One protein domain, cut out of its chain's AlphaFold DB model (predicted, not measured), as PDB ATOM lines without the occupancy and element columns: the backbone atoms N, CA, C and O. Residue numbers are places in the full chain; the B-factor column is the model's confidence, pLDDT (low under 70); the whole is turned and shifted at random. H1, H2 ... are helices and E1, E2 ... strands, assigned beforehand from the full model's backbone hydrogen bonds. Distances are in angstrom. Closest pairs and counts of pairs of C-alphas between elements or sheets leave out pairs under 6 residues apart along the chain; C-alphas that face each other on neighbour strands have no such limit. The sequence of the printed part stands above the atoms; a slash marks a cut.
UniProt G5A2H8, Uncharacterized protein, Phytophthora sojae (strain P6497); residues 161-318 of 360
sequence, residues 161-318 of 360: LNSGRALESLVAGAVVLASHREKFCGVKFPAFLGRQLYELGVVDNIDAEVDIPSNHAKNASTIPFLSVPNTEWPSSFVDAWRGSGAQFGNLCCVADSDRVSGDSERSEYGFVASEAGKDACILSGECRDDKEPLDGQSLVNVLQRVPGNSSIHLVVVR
ATOM      1  N   LEU A 161      37.174  28.908  54.922       41.91
ATOM      2  CA  LEU A 161      35.706  28.777  54.774       41.91
ATOM      3  C   LEU A 161      34.954  30.121  54.875       41.91
ATOM      4  O   LEU A 161      33.781  30.201  54.520       41.91
ATOM      5  N   ASN A 162      35.631  31.174  55.344       40.94
ATOM      6  CA  ASN A 162      35.156  32.563  55.324       40.94
ATOM      7  C   ASN A 162      35.702  33.389  54.142       40.94
ATOM      8  O   ASN A 162      35.493  34.601  54.103       40.94
ATOM      9  N   SER A 163      36.433  32.766  53.219       52.03
ATOM     10  CA  SER A 163      36.835  33.352  51.941       52.03
ATOM     11  C   SER A 163      35.914  32.818  50.845       52.03
ATOM     12  O   SER A 163      35.479  31.664  50.892       52.03
ATOM     13  N   GLY A 164      35.646  33.614  49.810       58.69
ATOM     14  CA  GLY A 164      34.800  33.137  48.714       58.69
ATOM     15  C   GLY A 164      35.392  31.959  47.915       58.69
ATOM     16  O   GLY A 164      34.643  31.313  47.185       58.69
ATOM     17  N   ARG A 165      36.668  31.579  48.126       66.25
ATOM     18  CA  ARG A 165      37.273  30.348  47.571       66.25
ATOM     19  C   ARG A 165      36.615  29.079  48.094       66.25
ATOM     20  O   ARG A 165      36.535  28.076  47.385       66.25
ATOM     21  N   ALA A 166      36.147  29.096  49.337       71.81
ATOM     22  CA  ALA A 166      35.489  27.932  49.906       71.81
ATOM     23  C   ALA A 166      34.075  27.746  49.350       71.81
ATOM     24  O   ALA A 166      33.669  26.615  49.086       71.81
ATOM     25  N   LEU A 167      33.354  28.848  49.108       76.44
ATOM     26  CA  LEU A 167      32.082  28.807  48.391       76.44
ATOM     27  C   LEU A 167      32.286  28.287  46.962       76.44
ATOM     28  O   LEU A 167      31.564  27.385  46.552       76.44
ATOM     29  N   GLU A 168      33.297  28.784  46.244       79.44
ATOM     30  CA  GLU A 168      33.674  28.278  44.915       79.44
ATOM     31  C   GLU A 168      33.930  26.773  44.927       79.44
ATOM     32  O   GLU A 168      33.373  26.052  44.107       79.44
ATOM     33  N   SER A 169      34.726  26.291  45.883       81.06
ATOM     34  CA  SER A 169      35.091  24.874  45.984       81.06
ATOM     35  C   SER A 169      33.881  23.995  46.295       81.06
ATOM     36  O   SER A 169      33.706  22.944  45.684       81.06
ATOM     37  N   LEU A 170      33.013  24.441  47.209       85.56
ATOM     38  CA  LEU A 170      31.755  23.763  47.514       85.56
ATOM     39  C   LEU A 170      30.850  23.693  46.278       85.56
ATOM     40  O   LEU A 170      30.286  22.641  45.986       85.56
ATOM     41  N   VAL A 171      30.710  24.802  45.549       88.12
ATOM     42  CA  VAL A 171      29.871  24.864  44.346       88.12
ATOM     43  C   VAL A 171      30.451  24.002  43.230       88.12
ATOM     44  O   VAL A 171      29.704  23.242  42.620       88.12
ATOM     45  N   ALA A 172      31.761  24.064  42.995       88.69
ATOM     46  CA  ALA A 172      32.453  23.228  42.021       88.69
ATOM     47  C   ALA A 172      32.281  21.737  42.349       88.69
ATOM     48  O   ALA A 172      31.853  20.966  41.492       88.69
ATOM     49  N   GLY A 173      32.501  21.336  43.604       90.75
ATOM     50  CA  GLY A 173      32.276  19.958  44.046       90.75
ATOM     51  C   GLY A 173      30.818  19.511  43.898       90.75
ATOM     52  O   GLY A 173      30.557  18.401  43.433       90.75
ATOM     53  N   ALA A 174      29.858  20.386  44.213       93.06
ATOM     54  CA  ALA A 174      28.434  20.123  44.012       93.06
ATOM     55  C   ALA A 174      28.069  19.968  42.524       93.06
ATOM     56  O   ALA A 174      27.252  19.112  42.190       93.06
ATOM     57  N   VAL A 175      28.679  20.755  41.630       94.00
ATOM     58  CA  VAL A 175      28.533  20.617  40.170       94.00
ATOM     59  C   VAL A 175      29.031  19.250  39.703       94.00
ATOM     60  O   VAL A 175      28.313  18.567  38.975       94.00
ATOM     61  N   VAL A 176      30.218  18.823  40.146       94.00
ATOM     62  CA  VAL A 176      30.774  17.508  39.787       94.00
ATOM     63  C   VAL A 176      29.851  16.388  40.260       94.00
ATOM     64  O   VAL A 176      29.386  15.594  39.445       94.00
ATOM     65  N   LEU A 177      29.488  16.370  41.545       94.31
ATOM     66  CA  LEU A 177      28.593  15.356  42.114       94.31
ATOM     67  C   LEU A 177      27.228  15.308  41.413       94.31
ATOM     68  O   LEU A 177      26.712  14.225  41.141       94.31
ATOM     69  N   ALA A 178      26.649  16.465  41.090       94.88
ATOM     70  CA  ALA A 178      25.384  16.537  40.368       94.88
ATOM     71  C   ALA A 178      25.487  15.989  38.941       94.88
ATOM     72  O   ALA A 178      24.549  15.356  38.458       94.88
ATOM     73  N   SER A 179      26.631  16.194  38.284       94.88
ATOM     74  CA  SER A 179      26.880  15.706  36.928       94.88
ATOM     75  C   SER A 179      26.918  14.176  36.824       94.88
ATOM     76  O   SER A 179      26.679  13.624  35.753       94.88
ATOM     77  N   HIS A 180      27.153  13.479  37.942       93.50
ATOM     78  CA  HIS A 180      27.285  12.020  37.991       93.50
ATOM     79  C   HIS A 180      25.977  11.274  38.259       93.50
ATOM     80  O   HIS A 180      25.987  10.043  38.267       93.50
ATOM     81  N   ARG A 181      24.864  11.989  38.479       90.25
ATOM     82  CA  ARG A 181      23.559  11.399  38.828       90.25
ATOM     83  C   ARG A 181      23.150  10.268  37.878       90.25
ATOM     84  O   ARG A 181      22.715   9.218  38.326       90.25
ATOM     85  N   GLU A 182      23.333  10.479  36.576       88.38
ATOM     86  CA  GLU A 182      22.980   9.519  35.517       88.38
ATOM     87  C   GLU A 182      24.207   8.753  34.997       88.38
ATOM     88  O   GLU A 182      24.284   8.367  33.825       88.38
ATOM     89  N   LYS A 183      25.195   8.535  35.877       90.12
ATOM     90  CA  LYS A 183      26.426   7.793  35.577       90.12
ATOM     91  C   LYS A 183      27.138   8.423  34.368       90.12
ATOM     92  O   LYS A 183      27.195   9.641  34.230       90.12
ATOM     93  N   PHE A 184      27.693   7.607  33.478       92.62
ATOM     94  CA  PHE A 184      28.574   8.061  32.399       92.62
ATOM     95  C   PHE A 184      27.853   8.653  31.179       92.62
ATOM     96  O   PHE A 184      28.518   9.122  30.262       92.62
ATOM     97  N   CYS A 185      26.517   8.653  31.135       89.88
ATOM     98  CA  CYS A 185      25.742   9.164  29.993       89.88
ATOM     99  C   CYS A 185      25.540  10.691  30.021       89.88
ATOM    100  O   CYS A 185      25.034  11.273  29.059       89.88
ATOM    101  N   GLY A 186      25.915  11.336  31.129       90.12
ATOM    102  CA  GLY A 186      25.559  12.718  31.420       90.12
ATOM    103  C   GLY A 186      24.100  12.868  31.863       90.12
ATOM    104  O   GLY A 186      23.247  12.013  31.631       90.12
ATOM    105  N   VAL A 187      23.802  13.988  32.513       92.56
ATOM    106  CA  VAL A 187      22.526  14.251  33.190       92.56
ATOM    107  C   VAL A 187      21.780  15.417  32.542       92.56
ATOM    108  O   VAL A 187      22.372  16.420  32.137       92.56
ATOM    109  N   LYS A 188      20.453  15.314  32.434       91.88
ATOM    110  CA  LYS A 188      19.621  16.417  31.933       91.88
ATOM    111  C   LYS A 188      19.575  17.572  32.924       91.88
ATOM    112  O   LYS A 188      19.526  17.363  34.133       91.88
ATOM    113  N   PHE A 189      19.543  18.797  32.406       89.56
ATOM    114  CA  PHE A 189      19.667  19.999  33.228       89.56
ATOM    115  C   PHE A 189      18.681  20.098  34.420       89.56
ATOM    116  O   PHE A 189      19.144  20.433  35.509       89.56
ATOM    117  N   PRO A 190      17.379  19.756  34.304       90.00
ATOM    118  CA  PRO A 190      16.459  19.752  35.452       90.00
ATOM    119  C   PRO A 190      16.895  18.832  36.605       90.00
ATOM    120  O   PRO A 190      16.890  19.234  37.772       90.00
ATOM    121  N   ALA A 191      17.314  17.610  36.267       92.12
ATOM    122  CA  ALA A 191      17.780  16.603  37.214       92.12
ATOM    123  C   ALA A 191      19.154  16.957  37.801       92.12
ATOM    124  O   ALA A 191      19.392  16.771  38.997       92.12
ATOM    125  N   PHE A 192      20.038  17.523  36.975       93.81
ATOM    126  CA  PHE A 192      21.320  18.080  37.400       93.81
ATOM    127  C   PHE A 192      21.121  19.180  38.442       93.81
ATOM    128  O   PHE A 192      21.706  19.127  39.519       93.81
ATOM    129  N   LEU A 193      20.267  20.161  38.144       91.25
ATOM    130  CA  LEU A 193      20.047  21.311  39.011       91.25
ATOM    131  C   LEU A 193      19.444  20.886  40.354       91.25
ATOM    132  O   LEU A 193      19.894  21.349  41.399       91.25
ATOM    133  N   GLY A 194      18.479  19.965  40.348       90.88
ATOM    134  CA  GLY A 194      17.910  19.440  41.589       90.88
ATOM    135  C   GLY A 194      18.937  18.696  42.447       90.88
ATOM    136  O   GLY A 194      19.034  18.964  43.648       90.88
ATOM    137  N   ARG A 195      19.796  17.866  41.835       93.56
ATOM    138  CA  ARG A 195      20.895  17.202  42.553       93.56
ATOM    139  C   ARG A 195      21.932  18.203  43.065       93.56
ATOM    140  O   ARG A 195      22.373  18.080  44.201       93.56
ATOM    141  N   GLN A 196      22.272  19.234  42.294       94.00
ATOM    142  CA  GLN A 196      23.177  20.299  42.736       94.00
ATOM    143  C   GLN A 196      22.625  21.031  43.967       94.00
ATOM    144  O   GLN A 196      23.353  21.258  44.934       94.00
ATOM    145  N   LEU A 197      21.335  21.379  43.960       91.25
ATOM    146  CA  LEU A 197      20.672  22.006  45.105       91.25
ATOM    147  C   LEU A 197      20.687  21.094  46.338       91.25
ATOM    148  O   LEU A 197      20.833  21.596  47.454       91.25
ATOM    149  N   TYR A 198      20.569  19.777  46.155       91.69
ATOM    150  CA  TYR A 198      20.728  18.813  47.240       91.69
ATOM    151  C   TYR A 198      22.159  18.822  47.796       91.69
ATOM    152  O   TYR A 198      22.336  18.950  49.006       91.69
ATOM    153  N   GLU A 199      23.188  18.766  46.942       92.69
ATOM    154  CA  GLU A 199      24.592  18.782  47.387       92.69
ATOM    155  C   GLU A 199      24.959  20.070  48.142       92.69
ATOM    156  O   GLU A 199      25.721  20.033  49.110       92.69
ATOM    157  N   LEU A 200      24.362  21.203  47.754       89.56
ATOM    158  CA  LEU A 200      24.479  22.495  48.444       89.56
ATOM    159  C   LEU A 200      23.625  22.586  49.729       89.56
ATOM    160  O   LEU A 200      23.663  23.592  50.447       89.56
ATOM    161  N   GLY A 201      22.831  21.558  50.034       86.88
ATOM    162  CA  GLY A 201      21.925  21.511  51.179       86.88
ATOM    163  C   GLY A 201      20.805  22.552  51.103       86.88
ATOM    164  O   GLY A 201      20.420  23.103  52.135       86.88
ATOM    165  N   VAL A 202      20.353  22.907  49.898       85.56
ATOM    166  CA  VAL A 202      19.203  23.796  49.654       85.56
ATOM    167  C   VAL A 202      17.892  23.012  49.695       85.56
ATOM    168  O   VAL A 202      16.897  23.527  50.204       85.56
ATOM    169  N   VAL A 203      17.909  21.778  49.184       85.12
ATOM    170  CA  VAL A 203      16.795  20.821  49.234       85.12
ATOM    171  C   VAL A 203      17.239  19.540  49.938       85.12
ATOM    172  O   VAL A 203      18.409  19.173  49.873       85.12
ATOM    173  N   ASP A 204      16.304  18.858  50.598       84.19
ATOM    174  CA  ASP A 204      16.601  17.632  51.354       84.19
ATOM    175  C   ASP A 204      16.453  16.357  50.505       84.19
ATOM    176  O   ASP A 204      17.024  15.320  50.836       84.19
ATOM    177  N   ASN A 205      15.699  16.429  49.401       86.44
ATOM    178  CA  ASN A 205      15.495  15.300  48.497       86.44
ATOM    179  C   ASN A 205      16.642  15.204  47.482       86.44
ATOM    180  O   ASN A 205      16.840  16.120  46.686       86.44
ATOM    181  N   ILE A 206      17.350  14.078  47.491       87.06
ATOM    182  CA  ILE A 206      18.446  13.773  46.568       87.06
ATOM    183  C   ILE A 206      17.991  13.642  45.111       87.06
ATOM    184  O   ILE A 206      18.697  14.088  44.206       87.06
ATOM    185  N   ASP A 207      16.795  13.096  44.898       87.62
ATOM    186  CA  ASP A 207      16.223  12.875  43.570       87.62
ATOM    187  C   ASP A 207      15.418  14.071  43.080       87.62
ATOM    188  O   ASP A 207      14.716  13.973  42.072       87.62
ATOM    189  N   ALA A 208      15.516  15.209  43.778       85.94
ATOM    190  CA  ALA A 208      14.859  16.434  43.370       85.94
ATOM    191  C   ALA A 208      15.135  16.709  41.887       85.94
ATOM    192  O   ALA A 208      16.269  16.627  41.408       85.94
ATOM    193  N   GLU A 209      14.079  17.047  41.166       86.12
ATOM    194  CA  GLU A 209      14.163  17.654  39.850       86.12
ATOM    195  C   GLU A 209      13.556  19.042  39.953       86.12
ATOM    196  O   GLU A 209      12.598  19.271  40.695       86.12
ATOM    197  N   VAL A 210      14.159  19.990  39.248       82.44
ATOM    198  CA  VAL A 210      13.656  21.355  39.225       82.44
ATOM    199  C   VAL A 210      12.763  21.532  38.013       82.44
ATOM    200  O   VAL A 210      13.226  21.422  36.878       82.44
ATOM    201  N   ASP A 211      11.508  21.898  38.258       73.88
ATOM    202  CA  ASP A 211      10.602  22.350  37.208       73.88
ATOM    203  C   ASP A 211      11.069  23.707  36.672       73.88
ATOM    204  O   ASP A 211      10.791  24.776  37.222       73.88
ATOM    205  N   ILE A 212      11.817  23.658  35.573       72.19
ATOM    206  CA  ILE A 212      12.200  24.842  34.812       72.19
ATOM    207  C   ILE A 212      11.008  25.212  33.919       72.19
ATOM    208  O   ILE A 212      10.512  24.330  33.209       72.19
ATOM    209  N   PRO A 213      10.556  26.484  33.907       68.25
ATOM    210  CA  PRO A 213       9.406  26.920  33.121       68.25
ATOM    211  C   PRO A 213       9.408  26.351  31.696       68.25
ATOM    212  O   PRO A 213      10.417  26.377  30.987       68.25
ATOM    213  N   SER A 214       8.273  25.790  31.282       49.19
ATOM    214  CA  SER A 214       8.132  25.134  29.985       49.19
ATOM    215  C   SER A 214       8.375  26.133  28.842       49.19
ATOM    216  O   SER A 214       7.876  27.255  28.888       49.19
ATOM    217  N   ASN A 215       9.151  25.703  27.830       53.12
ATOM    218  CA  ASN A 215       9.667  26.427  26.641       53.12
ATOM    219  C   ASN A 215      11.176  26.741  26.617       53.12
ATOM    220  O   ASN A 215      11.651  27.358  25.662       53.12
ATOM    221  N   HIS A 216      11.971  26.267  27.578       62.31
ATOM    222  CA  HIS A 216      13.424  26.426  27.496       62.31
ATOM    223  C   HIS A 216      14.095  25.293  26.712       62.31
ATOM    224  O   HIS A 216      14.130  24.145  27.150       62.31
ATOM    225  N   ALA A 217      14.731  25.640  25.586       64.81
ATOM    226  CA  ALA A 217      15.593  24.738  24.809       64.81
ATOM    227  C   ALA A 217      16.693  24.068  25.665       64.81
ATOM    228  O   ALA A 217      17.203  23.006  25.316       64.81
ATOM    229  N   LYS A 218      17.029  24.674  26.811       70.00
ATOM    230  CA  LYS A 218      18.022  24.184  27.772       70.00
ATOM    231  C   LYS A 218      17.532  23.027  28.651       70.00
ATOM    232  O   LYS A 218      18.369  22.334  29.214       70.00
ATOM    233  N   ASN A 219      16.230  22.724  28.703       74.12
ATOM    234  CA  ASN A 219      15.732  21.529  29.408       74.12
ATOM    235  C   ASN A 219      16.248  20.231  28.764       74.12
ATOM    236  O   ASN A 219      16.394  19.212  29.432       74.12
ATOM    237  N   ALA A 220      16.560  20.279  27.466       79.00
ATOM    238  CA  ALA A 220      17.156  19.167  26.739       79.00
ATOM    239  C   ALA A 220      18.690  19.106  26.863       79.00
ATOM    240  O   ALA A 220      19.272  18.099  26.448       79.00
ATOM    241  N   SER A 221      19.342  20.142  27.411       85.44
ATOM    242  CA  SER A 221      20.795  20.171  27.589       85.44
ATOM    243  C   SER A 221      21.233  19.060  28.538       85.44
ATOM    244  O   SER A 221      20.638  18.861  29.600       85.44
ATOM    245  N   THR A 222      22.273  18.337  28.131       90.12
ATOM    246  CA  THR A 222      22.929  17.327  28.958       90.12
ATOM    247  C   THR A 222      24.220  17.919  29.512       90.12
ATOM    248  O   THR A 222      25.007  18.493  28.758       90.12
ATOM    249  N   ILE A 223      24.422  17.799  30.820       92.31
ATOM    250  CA  ILE A 223      25.699  18.061  31.476       92.31
ATOM    251  C   ILE A 223      26.478  16.735  31.480       92.31
ATOM    252  O   ILE A 223      25.935  15.747  31.976       92.31
ATOM    253  N   PRO A 224      27.691  16.670  30.905       93.81
ATOM    254  CA  PRO A 224      28.474  15.435  30.859       93.81
ATOM    255  C   PRO A 224      28.949  15.023  32.259       93.81
ATOM    256  O   PRO A 224      28.945  15.844  33.168       93.81
ATOM    257  N   PHE A 225      29.416  13.784  32.420       94.31
ATOM    258  CA  PHE A 225      30.122  13.326  33.617       94.31
ATOM    259  C   PHE A 225      31.433  14.114  33.770       94.31
ATOM    260  O   PHE A 225      32.361  13.961  32.965       94.31
ATOM    261  N   LEU A 226      31.489  15.009  34.758       94.12
ATOM    262  CA  LEU A 226      32.595  15.950  34.912       94.12
ATOM    263  C   LEU A 226      33.776  15.335  35.667       94.12
ATOM    264  O   LEU A 226      33.620  14.562  36.605       94.12
ATOM    265  N   SER A 227      34.992  15.703  35.278       91.31
ATOM    266  CA  SER A 227      36.169  15.460  36.106       91.31
ATOM    267  C   SER A 227      36.068  16.224  37.433       91.31
ATOM    268  O   SER A 227      35.326  17.203  37.564       91.31
ATOM    269  N   VAL A 228      36.842  15.793  38.432       86.50
ATOM    270  CA  VAL A 228      37.044  16.598  39.646       86.50
ATOM    271  C   VAL A 228      37.669  17.951  39.283       86.50
ATOM    272  O   VAL A 228      38.364  18.040  38.264       86.50
ATOM    273  N   PRO A 229      37.459  19.009  40.089       84.31
ATOM    274  CA  PRO A 229      37.931  20.341  39.733       84.31
ATOM    275  C   PRO A 229      39.439  20.372  39.442       84.31
ATOM    276  O   PRO A 229      40.237  19.824  40.204       84.31
ATOM    277  N   ASN A 230      39.827  21.060  38.364       79.50
ATOM    278  CA  ASN A 230      41.220  21.241  37.919       79.50
ATOM    279  C   ASN A 230      41.942  19.940  37.537       79.50
ATOM    280  O   ASN A 230      43.170  19.871  37.565       79.50
ATOM    281  N   THR A 231      41.181  18.907  37.192       82.94
ATOM    282  CA  THR A 231      41.682  17.655  36.627       82.94
ATOM    283  C   THR A 231      41.029  17.440  35.269       82.94
ATOM    284  O   THR A 231      39.902  17.880  35.053       82.94
ATOM    285  N   GLU A 232      41.704  16.763  34.346       88.06
ATOM    286  CA  GLU A 232      41.170  16.485  33.014       88.06
ATOM    287  C   GLU A 232      41.065  14.983  32.762       88.06
ATOM    288  O   GLU A 232      41.870  14.191  33.252       88.06
ATOM    289  N   TRP A 233      40.062  14.583  31.982       91.56
ATOM    290  CA  TRP A 233      40.033  13.241  31.420       91.56
ATOM    291  C   TRP A 233      41.093  13.105  30.318       91.56
ATOM    292  O   TRP A 233      41.195  13.999  29.470       91.56
ATOM    293  N   PRO A 234      41.825  11.976  30.243       91.88
ATOM    294  CA  PRO A 234      42.823  11.777  29.200       91.88
ATOM    295  C   PRO A 234      42.172  11.815  27.816       91.88
ATOM    296  O   PRO A 234      41.160  11.152  27.582       91.88
ATOM    297  N   SER A 235      42.764  12.543  26.869       89.56
ATOM    298  CA  SER A 235      42.193  12.703  25.523       89.56
ATOM    299  C   SER A 235      41.961  11.368  24.813       89.56
ATOM    300  O   SER A 235      40.900  11.156  24.234       89.56
ATOM    301  N   SER A 236      42.899  10.425  24.944       89.44
ATOM    302  CA  SER A 236      42.774   9.071  24.392       89.44
ATOM    303  C   SER A 236      41.587   8.295  24.965       89.44
ATOM    304  O   SER A 236      40.960   7.518  24.247       89.44
ATOM    305  N   PHE A 237      41.260   8.508  26.242       90.19
ATOM    306  CA  PHE A 237      40.088   7.915  26.875       90.19
ATOM    307  C   PHE A 237      38.812   8.537  26.315       90.19
ATOM    308  O   PHE A 237      37.935   7.815  25.858       90.19
ATOM    309  N   VAL A 238      38.731   9.868  26.278       89.56
ATOM    310  CA  VAL A 238      37.569  10.590  25.737       89.56
ATOM    311  C   VAL A 238      37.300  10.193  24.282       89.56
ATOM    312  O   VAL A 238      36.157   9.936  23.907       89.56
ATOM    313  N   ASP A 239      38.354  10.080  23.474       87.12
ATOM    314  CA  ASP A 239      38.265   9.675  22.073       87.12
ATOM    315  C   ASP A 239      37.738   8.246  21.903       87.12
ATOM    316  O   ASP A 239      36.926   8.006  21.010       87.12
ATOM    317  N   ALA A 240      38.138   7.320  22.781       86.69
ATOM    318  CA  ALA A 240      37.674   5.933  22.757       86.69
ATOM    319  C   ALA A 240      36.166   5.790  23.030       86.69
ATOM    320  O   ALA A 240      35.557   4.812  22.600       86.69
ATOM    321  N   TRP A 241      35.557   6.768  23.704       86.56
ATOM    322  CA  TRP A 241      34.129   6.779  24.033       86.56
ATOM    323  C   TRP A 241      33.277   7.619  23.077       86.56
ATOM    324  O   TRP A 241      32.062   7.727  23.253       86.56
ATOM    325  N   ARG A 242      33.866   8.212  22.030       82.94
ATOM    326  CA  ARG A 242      33.079   8.957  21.039       82.94
ATOM    327  C   ARG A 242      32.077   8.029  20.356       82.94
ATOM    328  O   ARG A 242      32.444   7.047  19.721       82.94
ATOM    329  N   GLY A 243      30.801   8.394  20.441       80.38
ATOM    330  CA  GLY A 243      29.712   7.647  19.812       80.38
ATOM    331  C   GLY A 243      29.168   6.477  20.635       80.38
ATOM    332  O   GLY A 243      28.241   5.840  20.159       80.38
ATOM    333  N   SER A 244      29.661   6.231  21.858       84.44
ATOM    334  CA  SER A 244      29.120   5.191  22.756       84.44
ATOM    335  C   SER A 244      27.880   5.605  23.549       84.44
ATOM    336  O   SER A 244      27.320   4.809  24.297       84.44
ATOM    337  N   GLY A 245      27.500   6.880  23.460       86.50
ATOM    338  CA  GLY A 245      26.522   7.496  24.355       86.50
ATOM    339  C   GLY A 245      27.115   7.991  25.678       86.50
ATOM    340  O   GLY A 245      26.457   8.776  26.357       86.50
ATOM    341  N   ALA A 246      28.356   7.622  26.019       90.50
ATOM    342  CA  ALA A 246      29.047   8.197  27.167       90.50
ATOM    343  C   ALA A 246      29.414   9.665  26.907       90.50
ATOM    344  O   ALA A 246      29.804  10.041  25.798       90.50
ATOM    345  N   GLN A 247      29.298  10.498  27.935       91.38
ATOM    346  CA  GLN A 247      29.576  11.926  27.869       91.38
ATOM    347  C   GLN A 247      30.509  12.310  29.007       91.38
ATOM    348  O   GLN A 247      30.098  12.327  30.162       91.38
ATOM    349  N   PHE A 248      31.751  12.650  28.668       92.19
ATOM    350  CA  PHE A 248      32.759  13.107  29.618       92.19
ATOM    351  C   PHE A 248      33.077  14.583  29.385       92.19
ATOM    352  O   PHE A 248      33.148  15.056  28.247       92.19
ATOM    353  N   GLY A 249      33.254  15.322  30.473       91.81
ATOM    354  CA  GLY A 249      33.606  16.735  30.444       91.81
ATOM    355  C   GLY A 249      34.610  17.078  31.526       91.81
ATOM    356  O   GLY A 249      34.794  16.314  32.471       91.81
ATOM    357  N   ASN A 250      35.256  18.228  31.384       91.12
ATOM    358  CA  ASN A 250      36.228  18.705  32.359       91.12
ATOM    359  C   ASN A 250      35.651  19.895  33.118       91.12
ATOM    360  O   ASN A 250      35.005  20.747  32.506       91.12
ATOM    361  N   LEU A 251      35.890  19.962  34.429       88.94
ATOM    362  CA  LEU A 251      35.590  21.143  35.236       88.94
ATOM    363  C   LEU A 251      36.889  21.847  35.636       88.94
ATOM    364  O   LEU A 251      37.718  21.292  36.357       88.94
ATOM    365  N   CYS A 252      37.024  23.106  35.234       83.50
ATOM    366  CA  CYS A 252      38.161  23.946  35.592       83.50
ATOM    367  C   CYS A 252      37.690  25.124  36.444       83.50
ATOM    368  O   CYS A 252      36.791  25.865  36.039       83.50
ATOM    369  N   CYS A 253      38.318  25.325  37.601       76.19
ATOM    370  CA  CYS A 253      38.194  26.564  38.360       76.19
ATOM    371  C   CYS A 253      39.156  27.596  37.755       76.19
ATOM    372  O   CYS A 253      40.323  27.303  37.497       76.19
ATOM    373  N   VAL A 254      38.677  28.809  37.506       69.50
ATOM    374  CA  VAL A 254      39.461  29.873  36.865       69.50
ATOM    375  C   VAL A 254      40.559  30.326  37.831       69.50
ATOM    376  O   VAL A 254      40.239  30.744  38.934       69.50
ATOM    377  N   ALA A 255      41.842  30.270  37.470       57.28
ATOM    378  CA  ALA A 255      42.935  30.641  38.380       57.28
ATOM    379  C   ALA A 255      43.076  32.164  38.565       57.28
ATOM    380  O   ALA A 255      42.888  32.916  37.614       57.28
ATOM    381  N   ASP A 256      43.508  32.611  39.755       45.38
ATOM    382  CA  ASP A 256      43.744  34.032  40.089       45.38
ATOM    383  C   ASP A 256      44.697  34.768  39.128       45.38
ATOM    384  O   ASP A 256      44.572  35.972  38.930       45.38
ATOM    385  N   SER A 257      45.644  34.079  38.487       39.53
ATOM    386  CA  SER A 257      46.611  34.705  37.571       39.53
ATOM    387  C   SER A 257      45.997  35.151  36.243       39.53
ATOM    388  O   SER A 257      46.368  36.203  35.725       39.53
ATOM    389  N   ASP A 258      44.997  34.426  35.736       44.84
ATOM    390  CA  ASP A 258      44.210  34.844  34.566       44.84
ATOM    391  C   ASP A 258      43.180  35.928  34.940       44.84
ATOM    392  O   ASP A 258      42.542  36.538  34.072       44.84
ATOM    393  N   ARG A 259      43.065  36.233  36.246       50.09
ATOM    394  CA  ARG A 259      42.231  37.297  36.818       50.09
ATOM    395  C   ARG A 259      42.921  38.682  36.798       50.09
ATOM    396  O   ARG A 259      42.246  39.679  37.016       50.09
ATOM    397  N   VAL A 260      44.192  38.820  36.391       35.88
ATOM    398  CA  VAL A 260      44.957  40.098  36.494       35.88
ATOM    399  C   VAL A 260      45.005  40.958  35.210       35.88
ATOM    400  O   VAL A 260      45.626  42.020  35.187       35.88
ATOM    401  N   SER A 261      44.293  40.613  34.135       36.12
ATOM    402  CA  SER A 261      44.144  41.534  32.995       36.12
ATOM    403  C   SER A 261      43.082  42.613  33.271       36.12
ATOM    404  O   SER A 261      41.958  42.519  32.790       36.12
ATOM    405  N   GLY A 262      43.468  43.624  34.056       34.12
ATOM    406  CA  GLY A 262      42.990  45.004  33.926       34.12
ATOM    407  C   GLY A 262      41.546  45.313  34.313       34.12
ATOM    408  O   GLY A 262      40.866  45.922  33.507       34.12
ATOM    409  N   ASP A 263      41.108  44.952  35.520       35.97
ATOM    410  CA  ASP A 263      40.172  45.773  36.305       35.97
ATOM    411  C   ASP A 263      40.156  45.281  37.759       35.97
ATOM    412  O   ASP A 263      40.016  44.093  38.049       35.97
ATOM    413  N   SER A 264      40.334  46.216  38.688       36.12
ATOM    414  CA  SER A 264      40.559  46.001  40.126       36.12
ATOM    415  C   SER A 264      39.336  45.463  40.899       36.12
ATOM    416  O   SER A 264      39.308  45.542  42.123       36.12
ATOM    417  N   GLU A 265      38.330  44.925  40.204       42.28
ATOM    418  CA  GLU A 265      37.058  44.433  40.759       42.28
ATOM    419  C   GLU A 265      36.816  42.933  40.495       42.28
ATOM    420  O   GLU A 265      35.711  42.434  40.688       42.28
ATOM    421  N   ARG A 266      37.839  42.168  40.090       45.94
ATOM    422  CA  ARG A 266      37.757  40.703  39.903       45.94
ATOM    423  C   ARG A 266      37.755  39.913  41.228       45.94
ATOM    424  O   ARG A 266      38.514  38.965  41.398       45.94
ATOM    425  N   SER A 267      36.895  40.281  42.177       43.53
ATOM    426  CA  SER A 267      36.669  39.495  43.402       43.53
ATOM    427  C   SER A 267      35.550  38.468  43.202       43.53
ATOM    428  O   SER A 267      34.583  38.427  43.961       43.53
ATOM    429  N   GLU A 268      35.655  37.664  42.146       54.06
ATOM    430  CA  GLU A 268      34.610  36.737  41.724       54.06
ATOM    431  C   GLU A 268      35.235  35.408  41.334       54.06
ATOM    432  O   GLU A 268      36.097  35.311  40.459       54.06
ATOM    433  N   TYR A 269      34.814  34.385  42.054       61.59
ATOM    434  CA  TYR A 269      35.281  33.027  41.886       61.59
ATOM    435  C   TYR A 269      34.462  32.355  40.793       61.59
ATOM    436  O   TYR A 269      33.257  32.587  40.728       61.59
ATOM    437  N   GLY A 270      35.061  31.538  39.934       67.56
ATOM    438  CA  GLY A 270      34.345  31.035  38.772       67.56
ATOM    439  C   GLY A 270      34.871  29.721  38.237       67.56
ATOM    440  O   GLY A 270      36.045  29.388  38.369       67.56
ATOM    441  N   PHE A 271      33.978  28.981  37.593       71.06
ATOM    442  CA  PHE A 271      34.288  27.697  36.984       71.06
ATOM    443  C   PHE A 271      33.712  27.607  35.579       71.06
ATOM    444  O   PHE A 271      32.712  28.250  35.244       71.06
ATOM    445  N   VAL A 272      34.344  26.775  34.763       74.94
ATOM    446  CA  VAL A 272      33.899  26.438  33.416       74.94
ATOM    447  C   VAL A 272      33.889  24.925  33.290       74.94
ATOM    448  O   VAL A 272      34.860  24.262  33.649       74.94
ATOM    449  N   ALA A 273      32.783  24.393  32.780       76.00
ATOM    450  CA  ALA A 273      32.659  23.005  32.391       76.00
ATOM    451  C   ALA A 273      32.507  22.907  30.871       76.00
ATOM    452  O   ALA A 273      31.592  23.495  30.274       76.00
ATOM    453  N   SER A 274      33.402  22.152  30.249       77.56
ATOM    454  CA  SER A 274      33.421  21.914  28.809       77.56
ATOM    455  C   SER A 274      33.210  20.442  28.496       77.56
ATOM    456  O   SER A 274      33.489  19.557  29.308       77.56
ATOM    457  N   GLU A 275      32.710  20.171  27.293       78.94
ATOM    458  CA  GLU A 275      32.776  18.817  26.753       78.94
ATOM    459  C   GLU A 275      34.240  18.478  26.465       78.94
ATOM    460  O   GLU A 275      34.949  19.265  25.831       78.94
ATOM    461  N   ALA A 276      34.708  17.321  26.928       70.38
ATOM    462  CA  ALA A 276      36.107  16.974  26.759       70.38
ATOM    463  C   ALA A 276      36.445  16.836  25.260       70.38
ATOM    464  O   ALA A 276      35.720  16.210  24.484       70.38
ATOM    465  N   GLY A 277      37.541  17.470  24.833       61.53
ATOM    466  CA  GLY A 277      37.953  17.497  23.427       61.53
ATOM    467  C   GLY A 277      37.157  18.451  22.522       61.53
ATOM    468  O   GLY A 277      37.236  18.304  21.298       61.53
ATOM    469  N   LYS A 278      36.396  19.409  23.079       68.38
ATOM    470  CA  LYS A 278      35.752  20.513  22.341       68.38
ATOM    471  C   LYS A 278      35.926  21.855  23.063       68.38
ATOM    472  O   LYS A 278      35.907  21.913  24.286       68.38
ATOM    473  N   ASP A 279      35.928  22.950  22.302       65.81
ATOM    474  CA  ASP A 279      35.973  24.328  22.839       65.81
ATOM    475  C   ASP A 279      34.604  24.841  23.346       65.81
ATOM    476  O   ASP A 279      34.415  26.028  23.633       65.81
ATOM    477  N   ALA A 280      33.600  23.962  23.421       70.00
ATOM    478  CA  ALA A 280      32.243  24.318  23.811       70.00
ATOM    479  C   ALA A 280      32.095  24.365  25.341       70.00
ATOM    480  O   ALA A 280      32.221  23.347  26.023       70.00
ATOM    481  N   CYS A 281      31.759  25.545  25.871       77.94
ATOM    482  CA  CYS A 281      31.409  25.754  27.276       77.94
ATOM    483  C   CYS A 281      29.936  25.378  27.510       77.94
ATOM    484  O   CYS A 281      29.013  26.107  27.139       77.94
ATOM    485  N   ILE A 282      29.687  24.231  28.141       81.81
ATOM    486  CA  ILE A 282      28.320  23.785  28.447       81.81
ATOM    487  C   ILE A 282      27.794  24.528  29.674       81.81
ATOM    488  O   ILE A 282      26.652  24.996  29.684       81.81
ATOM    489  N   LEU A 283      28.644  24.660  30.688       87.06
ATOM    490  CA  LEU A 283      28.311  25.259  31.967       87.06
ATOM    491  C   LEU A 283      29.409  26.239  32.357       87.06
ATOM    492  O   LEU A 283      30.592  25.971  32.192       87.06
ATOM    493  N   SER A 284      29.016  27.358  32.928       86.94
ATOM    494  CA  SER A 284      29.925  28.268  33.617       86.94
ATOM    495  C   SER A 284      29.277  28.695  34.920       86.94
ATOM    496  O   SER A 284      28.056  28.593  35.054       86.94
ATOM    497  N   GLY A 285      30.050  29.220  35.854       85.44
ATOM    498  CA  GLY A 285      29.458  29.853  37.014       85.44
ATOM    499  C   GLY A 285      30.355  30.870  37.677       85.44
ATOM    500  O   GLY A 285      31.567  30.867  37.475       85.44
ATOM    501  N   GLU A 286      29.712  31.726  38.457       83.88
ATOM    502  CA  GLU A 286      30.315  32.753  39.294       83.88
ATOM    503  C   GLU A 286      29.785  32.587  40.726       83.88
ATOM    504  O   GLU A 286      28.583  32.407  40.948       83.88
ATOM    505  N   CYS A 287      30.680  32.634  41.709       79.69
ATOM    506  CA  CYS A 287      30.354  32.593  43.126       79.69
ATOM    507  C   CYS A 287      30.698  33.933  43.772       79.69
ATOM    508  O   CYS A 287      31.841  34.394  43.702       79.69
ATOM    509  N   ARG A 288      29.719  34.523  44.462       78.19
ATOM    510  CA  ARG A 288      29.890  35.750  45.243       78.19
ATOM    511  C   ARG A 288      29.569  35.512  46.705       78.19
ATOM    512  O   ARG A 288      28.437  35.189  47.072       78.19
ATOM    513  N   ASP A 289      30.576  35.721  47.542       72.69
ATOM    514  CA  ASP A 289      30.476  35.548  48.989       72.69
ATOM    515  C   ASP A 289      30.438  36.886  49.746       72.69
ATOM    516  O   ASP A 289      30.968  37.032  50.848       72.69
ATOM    517  N   ASP A 290      29.806  37.887  49.134       74.62
ATOM    518  CA  ASP A 290      29.636  39.206  49.730       74.62
ATOM    519  C   ASP A 290      28.754  39.127  50.989       74.62
ATOM    520  O   ASP A 290      27.762  38.393  51.050       74.62
ATOM    521  N   LYS A 291      29.108  39.905  52.022       73.88
ATOM    522  CA  LYS A 291      28.288  40.017  53.245       73.88
ATOM    523  C   LYS A 291      26.946  40.686  52.962       73.88
ATOM    524  O   LYS A 291      25.940  40.322  53.574       73.88
ATOM    525  N   GLU A 292      26.956  41.667  52.066       80.00
ATOM    526  CA  GLU A 292      25.760  42.385  51.658       80.00
ATOM    527  C   GLU A 292      24.968  41.576  50.625       80.00
ATOM    528  O   GLU A 292      25.564  40.897  49.785       80.00
ATOM    529  N   PRO A 293      23.625  41.620  50.659       82.62
ATOM    530  CA  PRO A 293      22.818  40.949  49.652       82.62
ATOM    531  C   PRO A 293      23.103  41.505  48.254       82.62
ATOM    532  O   PRO A 293      23.076  42.722  48.067       82.62
ATOM    533  N   LEU A 294      23.284  40.618  47.271       82.50
ATOM    534  CA  LEU A 294      23.512  41.002  45.879       82.50
ATOM    535  C   LEU A 294      22.355  41.882  45.388       82.50
ATOM    536  O   LEU A 294      21.193  41.471  45.461       82.50
ATOM    537  N   ASP A 295      22.673  43.079  44.902       81.44
ATOM    538  CA  ASP A 295      21.706  44.042  44.377       81.44
ATOM    539  C   ASP A 295      21.494  43.904  42.860       81.44
ATOM    540  O   ASP A 295      22.142  43.098  42.188       81.44
ATOM    541  N   GLY A 296      20.528  44.657  42.320       76.94
ATOM    542  CA  GLY A 296      20.179  44.630  40.893       76.94
ATOM    543  C   GLY A 296      21.336  45.014  39.974       76.94
ATOM    544  O   GLY A 296      21.539  44.381  38.941       76.94
ATOM    545  N   GLN A 297      22.115  46.027  40.357       78.75
ATOM    546  CA  GLN A 297      23.222  46.523  39.542       78.75
ATOM    547  C   GLN A 297      24.372  45.513  39.491       78.75
ATOM    548  O   GLN A 297      24.933  45.257  38.429       78.75
ATOM    549  N   SER A 298      24.671  44.885  40.624       79.81
ATOM    550  CA  SER A 298      25.658  43.818  40.732       79.81
ATOM    551  C   SER A 298      25.263  42.613  39.886       79.81
ATOM    552  O   SER A 298      26.110  42.067  39.187       79.81
ATOM    553  N   LEU A 299      23.979  42.233  39.878       78.44
ATOM    554  CA  LEU A 299      23.489  41.168  39.001       78.44
ATOM    555  C   LEU A 299      23.628  41.535  37.517       78.44
ATOM    556  O   LEU A 299      24.032  40.691  36.724       78.44
ATOM    557  N   VAL A 300      23.347  42.782  37.126       78.94
ATOM    558  CA  VAL A 300      23.583  43.244  35.745       78.94
ATOM    559  C   VAL A 300      25.056  43.093  35.364       78.94
ATOM    560  O   VAL A 300      25.347  42.604  34.274       78.94
ATOM    561  N   ASN A 301      25.978  43.434  36.267       78.38
ATOM    562  CA  ASN A 301      27.412  43.265  36.031       78.38
ATOM    563  C   ASN A 301      27.788  41.778  35.862       78.38
ATOM    564  O   ASN A 301      28.560  41.452  34.965       78.38
ATOM    565  N   VAL A 302      27.189  40.869  36.646       77.75
ATOM    566  CA  VAL A 302      27.344  39.407  36.468       77.75
ATOM    567  C   VAL A 302      26.869  38.966  35.090       77.75
ATOM    568  O   VAL A 302      27.589  38.283  34.365       77.75
ATOM    569  N   LEU A 303      25.681  39.408  34.677       77.31
ATOM    570  CA  LEU A 303      25.116  39.039  33.379       77.31
ATOM    571  C   LEU A 303      25.961  39.544  32.198       77.31
ATOM    572  O   LEU A 303      26.007  38.885  31.163       77.31
ATOM    573  N   GLN A 304      26.657  40.675  32.346       76.75
ATOM    574  CA  GLN A 304      27.586  41.198  31.333       76.75
ATOM    575  C   GLN A 304      28.873  40.374  31.199       76.75
ATOM    576  O   GLN A 304      29.525  40.439  30.157       76.75
ATOM    577  N   ARG A 305      29.242  39.600  32.224       75.62
ATOM    578  CA  ARG A 305      30.452  38.763  32.242       75.62
ATOM    579  C   ARG A 305      30.207  37.309  31.855       75.62
ATOM    580  O   ARG A 305      31.162  36.538  31.781       75.62
ATOM    581  N   VAL A 306      28.957  36.927  31.586       78.69
ATOM    582  CA  VAL A 306      28.621  35.580  31.115       78.69
ATOM    583  C   VAL A 306      29.432  35.272  29.849       78.69
ATOM    584  O   VAL A 306      29.335  36.024  28.873       78.69
ATOM    585  N   PRO A 307      30.220  34.180  29.819       76.62
ATOM    586  CA  PRO A 307      30.992  33.830  28.635       76.62
ATOM    587  C   PRO A 307      30.071  33.627  27.427       76.62
ATOM    588  O   PRO A 307      29.081  32.902  27.513       76.62
ATOM    589  N   GLY A 308      30.400  34.234  26.284       72.62
ATOM    590  CA  GLY A 308      29.534  34.206  25.095       72.62
ATOM    591  C   GLY A 308      29.331  32.813  24.481       72.62
ATOM    592  O   GLY A 308      28.374  32.598  23.745       72.62
ATOM    593  N   ASN A 309      30.211  31.860  24.795       76.38
ATOM    594  CA  ASN A 309      30.090  30.453  24.410       76.38
ATOM    595  C   ASN A 309      29.393  29.590  25.475       76.38
ATOM    596  O   ASN A 309      29.251  28.389  25.259       76.38
ATOM    597  N   SER A 310      28.980  30.169  26.607       77.38
ATOM    598  CA  SER A 310      28.342  29.440  27.696       77.38
ATOM    599  C   SER A 310      26.879  29.144  27.401       77.38
ATOM    600  O   SER A 310      26.088  30.028  27.070       77.38
ATOM    601  N   SER A 311      26.495  27.877  27.549       80.38
ATOM    602  CA  SER A 311      25.097  27.473  27.409       80.38
ATOM    603  C   SER A 311      24.258  27.734  28.654       80.38
ATOM    604  O   SER A 311      23.071  28.034  28.514       80.38
ATOM    605  N   ILE A 312      24.843  27.574  29.840       84.62
ATOM    606  CA  ILE A 312      24.200  27.743  31.142       84.62
ATOM    607  C   ILE A 312      25.200  28.464  32.049       84.62
ATOM    608  O   ILE A 312      26.347  28.035  32.178       84.62
ATOM    609  N   HIS A 313      24.769  29.541  32.702       85.75
ATOM    610  CA  HIS A 313      25.591  30.266  33.668       85.75
ATOM    611  C   HIS A 313      24.942  30.239  35.052       85.75
ATOM    612  O   HIS A 313      23.802  30.674  35.213       85.75
ATOM    613  N   LEU A 314      25.657  29.706  36.041       87.38
ATOM    614  CA  LEU A 314      25.202  29.591  37.421       87.38
ATOM    615  C   LEU A 314      25.774  30.728  38.259       87.38
ATOM    616  O   LEU A 314      26.986  30.876  38.354       87.38
ATOM    617  N   VAL A 315      24.905  31.488  38.917       85.81
ATOM    618  CA  VAL A 315      25.318  32.540  39.849       85.81
ATOM    619  C   VAL A 315      24.966  32.087  41.255       85.81
ATOM    620  O   VAL A 315      23.787  32.005  41.605       85.81
ATOM    621  N   VAL A 316      25.978  31.776  42.060       83.31
ATOM    622  CA  VAL A 316      25.784  31.363  43.453       83.31
ATOM    623  C   VAL A 316      26.165  32.511  44.367       83.31
ATOM    624  O   VAL A 316      27.296  32.988  44.354       83.31
ATOM    625  N   VAL A 317      25.214  32.950  45.184       81.00
ATOM    626  CA  VAL A 317      25.423  34.051  46.125       81.00
ATOM    627  C   VAL A 317      25.043  33.656  47.537       81.00
ATOM    628  O   VAL A 317      24.136  32.850  47.748       81.00
ATOM    629  N   ARG A 318      25.683  34.294  48.519       75.62
ATOM    630  CA  ARG A 318      25.304  34.152  49.930       75.62
ATOM    631  C   ARG A 318      23.854  34.576  50.177       75.62
ATOM    632  O   ARG A 318      23.119  33.898  50.897       75.62
TER     633      ARG A 318
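Overview. This is residues 161 to 318 of the 360 residues of an uncharacterized protein of Phytophthora sojae (strain P6497) (UniProt G5A2H8). A twisted wall of four strands has one long helix, H1, running along one of its faces. H2 packs on the last part of H1, with short H3 next to it, while H4 and H6 only graze the sheet and the loop of residues 260 to 265 sticks out. The printed part has 158 residues, with six named helices and four named strands in the order H1 H2 H3 H4 E1 H5 E2 E3 H6 E4; the sheet runs E1 E2 E3 E4 and is mixed. The class is mixed, helices and strands, with 77 residues, under half, in named elements. The whole is compact, with a radius of gyration of the C-alphas of 15.8 A and spans of 46 by 35 by 32 A.

Arrangement. H1, residues 164 to 179, and the sheet of E1, residues 248 to 253, E2, 269 to 275, E3, 281 to 288, and E4, 312 to 317, make two layers, a helix on one face of a sheet. H1 lies over E2 and E3 at a height of 7.8 A over the sheet; its closest C-alphas to E3 are Glu 168 and Cys 287, 5.7 A. On the local plane it stands at 17 degrees to E2, along the strands. With residues 174 to 179 alone H1 touches H2, residues 189 to 199, at a steep tilt of 52 degrees, opposite ways; the closest C-alphas, Ala 178 and Gln 196, are 5.0 A apart. H2 touches H3, residues 217 to 220, the closest C-alphas being Phe 189 and Asn 219, 5.7 A. H4, residues 235 to 240, only just grazes the sheet with residues 237 to 239. E1 and E2 are antiparallel, with N 252 and O 272 at 2.9 A. E2 and E3 form a hairpin, with N 273 and O 283 at 2.8 A. E3 and E4 are parallel, with N 314 and O 284 at 2.8 A. E3, H6, residues 296 to 304, and E4 form a strand-helix-strand unit, two parallel neighbour strands with a helix between, its crossover right-handed. H6 grazes the sheet with residues 299 to 303. H5, residues 256 to 259, is not on the sheet. Every O i to N i+4 pair is within hydrogen-bond range in H1, H2, H4 and H6; H3 and H5 are too short for such a pair.

Along the chain. H1 begins at C-alpha 164 (34.800, 33.137, 48.714) and is 22.5 A long; H2 measures 15.0 A and H6 12.6 A. E1 measures 16.9 A, E2 20.9 A and E3 20.6 A. E4, 16.3 A, ends at C-alpha 317 (25.423, 34.051, 46.125).

Size, cuts and confidence. The C-alphas farthest apart, Ala 240 and Glu 292, are 48.0 A apart. The printed part has no cut. The links H2 to H3 and H3 to H4 are long. The mean pLDDT of the printed part is 78.4; 30 residues are under 70, namely 161 to 165, 213 to 217, 254 to 270 and 277 to 279.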